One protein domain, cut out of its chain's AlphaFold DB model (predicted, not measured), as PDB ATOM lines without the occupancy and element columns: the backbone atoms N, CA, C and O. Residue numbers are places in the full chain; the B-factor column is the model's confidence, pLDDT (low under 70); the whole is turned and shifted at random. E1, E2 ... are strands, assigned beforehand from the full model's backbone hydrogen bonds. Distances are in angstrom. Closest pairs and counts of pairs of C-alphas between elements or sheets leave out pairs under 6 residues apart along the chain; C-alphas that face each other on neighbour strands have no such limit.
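AT A GLANCE: This is residues 11 to 56 of the 66 residues of an uncharacterized protein of Proteobacteria bacterium (UniProt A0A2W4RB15). A long hairpin of two antiparallel strands, E2 and E3, runs along the domain, and beside it lies a second strip of chain: the loop of residues 11 to 26, which goes out and folds back, and the short strand E1. The outline is a rod, with spans of 36 by 14 by 13 A. The printed part has 46 residues with no named helix and three named strands, in the order E1, E2, E3; the class is all strand. It is only just loose, close to compact, with a radius of gyration of the C-alphas of 11.4 A.

HOW THE PARTS SIT: Residues 11 to 12 pair antiparallel with residues 27 to 28 of E1, residues 27 to 30. E1 pairs with no named strand. A tight link of 4 residues leads to E2, residues 35 to 43; the closest C-alphas of E1 and E2, those of Leu 30 and Val 36, are 7.5 A apart. E2 and E3, residues 46 to 55, form a hairpin with a tight link of 2 residues. They are antiparallel neighbours, at 155 degrees between directions. N 35 and O 55, at 2.9 A, and N 48 and O 41, at 2.9 A, are within hydrogen-bond range. E3 bends by 59 degrees at residue 51. The closest C-alphas of E1 and E3, those of Leu 30 and Ile 54, are 7.5 A apart.

IN THESE COORDINATES: E1 begins at C-alpha 27 (469.085, 448.903, 397.778) and is 9.7 A long. E2 measures 25.5 A from C-alpha 35 to C-alpha 43 (452.708, 462.053, 397.780). E3, also 25.5 A long, ends at C-alpha 55 (468.709, 448.988, 382.725).

THE WHOLE: The two C-alphas farthest apart, those of Pro 32 and Pro 44, are 36.9 A apart. The printed part has no cut and no long link between named strands. Mean pLDDT of the printed part is 83.9; residues 16 to 22 are under 70.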
ATOM      1  N   VAL A  11     473.696 449.337 394.753       92.12
ATOM      2  CA  VAL A  11     473.310 450.753 394.713       92.12
ATOM      3  C   VAL A  11     472.213 450.985 395.739       92.12
ATOM      4  O   VAL A  11     471.207 450.276 395.756       92.12
ATOM      5  N   ARG A  12     472.412 451.971 396.615       90.75
ATOM      6  CA  ARG A  12     471.409 452.362 397.607       90.75
ATOM      7  C   ARG A  12     470.362 453.264 396.977       90.75
ATOM      8  O   ARG A  12     470.674 454.097 396.126       90.75
ATOM      9  N   ALA A  13     469.130 453.091 397.428       87.88
ATOM     10  CA  ALA A  13     468.044 453.976 397.087       87.88
ATOM     11  C   ALA A  13     468.359 455.394 397.599       87.88
ATOM     12  O   ALA A  13     468.828 455.544 398.731       87.88
ATOM     13  N   PRO A  14     468.153 456.436 396.778       84.31
ATOM     14  CA  PRO A  14     468.380 457.807 397.207       84.31
ATOM     15  C   PRO A  14     467.495 458.162 398.409       84.31
ATOM     16  O   PRO A  14     466.286 457.924 398.403       84.31
ATOM     17  N   VAL A  15     468.117 458.742 399.436       73.38
ATOM     18  CA  VAL A  15     467.433 459.254 400.627       73.38
ATOM     19  C   VAL A  15     466.796 460.596 400.271       73.38
ATOM     20  O   VAL A  15     467.456 461.446 399.678       73.38
ATOM     21  N   LEU A  16     465.518 460.783 400.605       68.44
ATOM     22  CA  LEU A  16     464.836 462.070 400.461       68.44
ATOM     23  C   LEU A  16     464.709 462.780 401.810       68.44
ATOM     24  O   LEU A  16     464.541 462.130 402.840       68.44
ATOM     25  N   ASP A  17     464.740 464.113 401.762       61.88
ATOM     26  CA  ASP A  17     464.722 465.009 402.928       61.88
ATOM     27  C   ASP A  17     463.460 464.882 403.803       61.88
ATOM     28  O   ASP A  17     463.510 465.142 405.003       61.88
ATOM     29  N   ASP A  18     462.331 464.423 403.249       61.22
ATOM     30  CA  ASP A  18     461.124 464.114 404.028       61.22
ATOM     31  C   ASP A  18     461.182 462.653 404.514       61.22
ATOM     32  O   ASP A  18     460.504 461.754 404.013       61.22
ATOM     33  N   ALA A  19     462.011 462.417 405.534       57.31
ATOM     34  CA  ALA A  19     462.257 461.119 406.176       57.31
ATOM     35  C   ALA A  19     461.028 460.497 406.885       57.31
ATOM     36  O   ALA A  19     461.160 459.537 407.646       57.31
ATOM     37  N   ARG A  20     459.822 461.035 406.671       64.62
ATOM     38  CA  ARG A  20     458.590 460.556 407.314       64.62
ATOM     39  C   ARG A  20     458.116 459.211 406.776       64.62
ATOM     40  O   ARG A  20     457.368 458.528 407.468       64.62
ATOM     41  N   LEU A  21     458.539 458.825 405.573       64.19
ATOM     42  CA  LEU A  21     458.208 457.530 404.987       64.19
ATOM     43  C   LEU A  21     459.489 456.818 404.548       64.19
ATOM     44  O   LEU A  21     460.196 457.338 403.681       64.19
ATOM     45  N   PRO A  22     459.798 455.633 405.107       68.44
ATOM     46  CA  PRO A  22     460.938 454.865 404.640       68.44
ATOM     47  C   PRO A  22     460.738 454.466 403.168       68.44
ATOM     48  O   PRO A  22     459.600 454.255 402.713       68.44
ATOM     49  N   PRO A  23     461.828 454.372 402.389       71.88
ATOM     50  CA  PRO A  23     461.738 453.863 401.034       71.88
ATOM     51  C   PRO A  23     461.301 452.394 401.078       71.88
ATOM     52  O   PRO A  23     461.782 451.615 401.894       71.88
ATOM     53  N   LEU A  24     460.395 452.003 400.177       78.56
ATOM     54  CA  LEU A  24     459.962 450.602 400.059       78.56
ATOM     55  C   LEU A  24     461.090 449.683 399.568       78.56
ATOM     56  O   LEU A  24     461.035 448.472 399.754       78.56
ATOM     57  N   VAL A  25     462.099 450.263 398.919       83.62
ATOM     58  CA  VAL A  25     463.293 449.576 398.437       83.62
ATOM     59  C   VAL A  25     464.506 450.331 398.955       83.62
ATOM     60  O   VAL A  25     464.660 451.508 398.649       83.62
ATOM     61  N   GLU A  26     465.372 449.662 399.712       85.19
ATOM     62  CA  GLU A  26     466.560 450.288 400.313       85.19
ATOM     63  C   GLU A  26     467.799 450.210 399.417       85.19
ATOM     64  O   GLU A  26     468.637 451.115 399.406       85.19
ATOM     65  N   SER A  27     467.949 449.114 398.673       90.69
ATOM     66  CA  SER A  27     469.085 448.903 397.778       90.69
ATOM     67  C   SER A  27     468.789 447.858 396.708       90.69
ATOM     68  O   SER A  27     467.846 447.075 396.830       90.69
ATOM     69  N   VAL A  28     469.594 447.876 395.647       92.25
ATOM     70  CA  VAL A  28     469.505 446.963 394.504       92.25
ATOM     71  C   VAL A  28     470.907 446.480 394.140       92.25
ATOM     72  O   VAL A  28     471.847 447.275 394.091       92.25
ATOM     73  N   GLU A  29     471.054 445.184 393.870       94.38
ATOM     74  CA  GLU A  29     472.265 444.635 393.258       94.38
ATOM     75  C   GLU A  29     472.222 444.816 391.743       94.38
ATOM     76  O   GLU A  29     471.276 444.394 391.081       94.38
ATOM     77  N   LEU A  30     473.276 445.412 391.198       92.56
ATOM     78  CA  LEU A  30     473.480 445.584 389.771       92.56
ATOM     79  C   LEU A  30     474.617 444.701 389.297       92.56
ATOM     80  O   LEU A  30     475.696 444.652 389.892       92.56
ATOM     81  N   GLY A  31     474.365 444.032 388.186       90.44
ATOM     82  CA  GLY A  31     475.370 443.357 387.409       90.44
ATOM     83  C   GLY A  31     476.296 444.320 386.653       90.44
ATOM     84  O   GLY A  31     476.180 445.547 386.710       90.44
ATOM     85  N   PRO A  32     477.247 443.752 385.911       88.12
ATOM     86  CA  PRO A  32     478.255 444.497 385.168       88.12
ATOM     87  C   PRO A  32     477.619 445.282 384.023       88.12
ATOM     88  O   PRO A  32     476.915 444.715 383.190       88.12
ATOM     89  N   GLY A  33     477.884 446.586 383.978       86.00
ATOM     90  CA  GLY A  33     477.307 447.480 382.971       86.00
ATOM     91  C   GLY A  33     475.809 447.738 383.146       86.00
ATOM     92  O   GLY A  33     475.227 448.441 382.324       86.00
ATOM     93  N   GLU A  34     475.184 447.193 384.192       91.06
ATOM     94  CA  GLU A  34     473.795 447.488 384.521       91.06
ATOM     95  C   GLU A  34     473.678 448.813 385.274       91.06
ATOM     96  O   GLU A  34     474.562 449.215 386.046       91.06
ATOM     97  N   ASP A  35     472.545 449.470 385.063       91.06
ATOM     98  CA  ASP A  35     472.171 450.696 385.754       91.06
ATOM     99  C   ASP A  35     470.782 450.568 386.386       91.06
ATOM    100  O   ASP A  35     470.028 449.649 386.062       91.06
ATOM    101  N   VAL A  36     470.435 451.471 387.299       93.31
ATOM    102  CA  VAL A  36     469.140 451.469 387.989       93.31
ATOM    103  C   VAL A  36     468.369 452.751 387.713       93.31
ATOM    104  O   VAL A  36     468.871 453.859 387.885       93.31
ATOM    105  N   LEU A  37     467.104 452.596 387.336       94.38
ATOM    106  CA  LEU A  37     466.135 453.680 387.284       94.38
ATOM    107  C   LEU A  37     465.176 453.547 388.468       94.38
ATOM    108  O   LEU A  37     464.426 452.578 388.558       94.38
ATOM    109  N   TRP A  38     465.180 454.528 389.365       92.19
ATOM    110  CA  TRP A  38     464.278 454.559 390.518       92.19
ATOM    111  C   TRP A  38     462.889 455.059 390.119       92.19
ATOM    112  O   TRP A  38     462.757 456.082 389.442       92.19
ATOM    113  N   HIS A  39     461.846 454.352 390.552       91.06
ATOM    114  CA  HIS A  39     460.459 454.755 390.335       91.06
ATOM    115  C   HIS A  39     459.968 455.579 391.516       91.06
ATOM    116  O   HIS A  39     459.947 455.109 392.657       91.06
ATOM    117  N   TRP A  40     459.530 456.795 391.213       88.12
ATOM    118  CA  TRP A  40     459.066 457.758 392.197       88.12
ATOM    119  C   TRP A  40     457.557 457.921 392.124       88.12
ATOM    120  O   TRP A  40     456.987 458.062 391.041       88.12
ATOM    121  N   LYS A  41     456.922 457.994 393.288       86.12
ATOM    122  CA  LYS A  41     455.535 458.417 393.443       86.12
ATOM    123  C   LYS A  41     455.500 459.739 394.197       86.12
ATOM    124  O   LYS A  41     456.110 459.872 395.256       86.12
ATOM    125  N   GLN A  42     454.780 460.717 393.654       86.56
ATOM    126  CA  GLN A  42     454.476 461.946 394.377       86.56
ATOM    127  C   GLN A  42     453.401 461.657 395.431       86.56
ATOM    128  O   GLN A  42     452.380 461.030 395.145       86.56
ATOM    129  N   THR A  43     453.631 462.132 396.648       81.12
ATOM    130  CA  THR A  43     452.708 462.053 397.780       81.12
ATOM    131  C   THR A  43     452.476 463.462 398.344       81.12
ATOM    132  O   THR A  43     453.253 464.377 398.040       81.12
ATOM    133  N   PRO A  44     451.451 463.659 399.194       82.81
ATOM    134  CA  PRO A  44     451.268 464.914 399.927       82.81
ATOM    135  C   PRO A  44     452.451 465.296 400.835       82.81
ATOM    136  O   PRO A  44     452.563 466.449 401.231       82.81
ATOM    137  N   HIS A  45     453.335 464.344 401.156       74.62
ATOM    138  CA  HIS A  45     454.487 464.525 402.045       74.62
ATOM    139  C   HIS A  45     455.828 464.546 401.299       74.62
ATOM    140  O   HIS A  45     456.871 464.430 401.923       74.62
ATOM    141  N   GLY A  46     455.810 464.646 399.966       80.25
ATOM    142  CA  GLY A  46     457.015 464.627 399.139       80.25
ATOM    143  C   GLY A  46     457.042 463.460 398.159       80.25
ATOM    144  O   GLY A  46     456.011 462.873 397.828       80.25
ATOM    145  N   ARG A  47     458.227 463.136 397.646       81.81
ATOM    146  CA  ARG A  47     458.421 461.999 396.738       81.81
ATOM    147  C   ARG A  47     458.747 460.746 397.549       81.81
ATOM    148  O   ARG A  47     459.336 460.837 398.616       81.81
ATOM    149  N   GLN A  48     458.362 459.578 397.052       83.88
ATOM    150  CA  GLN A  48     458.716 458.295 397.658       83.88
ATOM    151  C   GLN A  48     459.129 457.309 396.571       83.88
ATOM    152  O   GLN A  48     458.516 457.268 395.504       83.88
ATOM    153  N   ILE A  49     460.156 456.506 396.845       87.50
ATOM    154  CA  ILE A  49     460.550 455.394 395.975       87.50
ATOM    155  C   ILE A  49     459.587 454.237 396.203       87.50
ATOM    156  O   ILE A  49     459.466 453.734 397.321       87.50
ATOM    157  N   THR A  50     458.933 453.798 395.133       87.31
ATOM    158  CA  THR A  50     458.001 452.662 395.161       87.31
ATOM    159  C   THR A  50     458.531 451.441 394.418       87.31
ATOM    160  O   THR A  50     457.906 450.387 394.457       87.31
ATOM    161  N   GLY A  51     459.656 451.570 393.714       91.38
ATOM    162  CA  GLY A  51     460.247 450.481 392.945       91.38
ATOM    163  C   GLY A  51     461.438 450.933 392.108       91.38
ATOM    164  O   GLY A  51     461.922 452.058 392.247       91.38
ATOM    165  N   TYR A  52     461.898 450.049 391.228       94.00
ATOM    166  CA  TYR A  52     463.028 450.296 390.339       94.00
ATOM    167  C   TYR A  52     462.938 449.459 389.058       94.00
ATOM    168  O   TYR A  52     462.256 448.436 389.023       94.00
ATOM    169  N   THR A  53     463.678 449.879 388.033       95.06
ATOM    170  CA  THR A  53     463.951 449.102 386.819       95.06
ATOM    171  C   THR A  53     465.458 448.983 386.625       95.06
ATOM    172  O   THR A  53     466.169 449.984 386.695       95.06
ATOM    173  N   ILE A  54     465.949 447.770 386.358       93.94
ATOM    174  CA  ILE A  54     467.352 447.541 385.989       93.94
ATOM    175  C   ILE A  54     467.502 447.751 384.481       93.94
ATOM    176  O   ILE A  54     466.890 447.046 383.675       93.94
ATOM    177  N   LEU A  55     468.332 448.715 384.102       93.25
ATOM    178  CA  LEU A  55     468.709 448.988 382.725       93.25
ATOM    179  C   LEU A  55     469.895 448.099 382.349       93.25
ATOM    180  O   LEU A  55     470.944 448.134 382.990       93.25
ATOM    181  N   LYS A  56     469.730 447.299 381.294       88.81
ATOM    182  CA  LYS A  56     470.819 446.489 380.739       88.81
ATOM    183  C   LYS A  56     471.757 447.371 379.906       88.81
ATOM    184  O   LYS A  56     471.275 448.291 379.237       88.81
TER     185      LYS A  56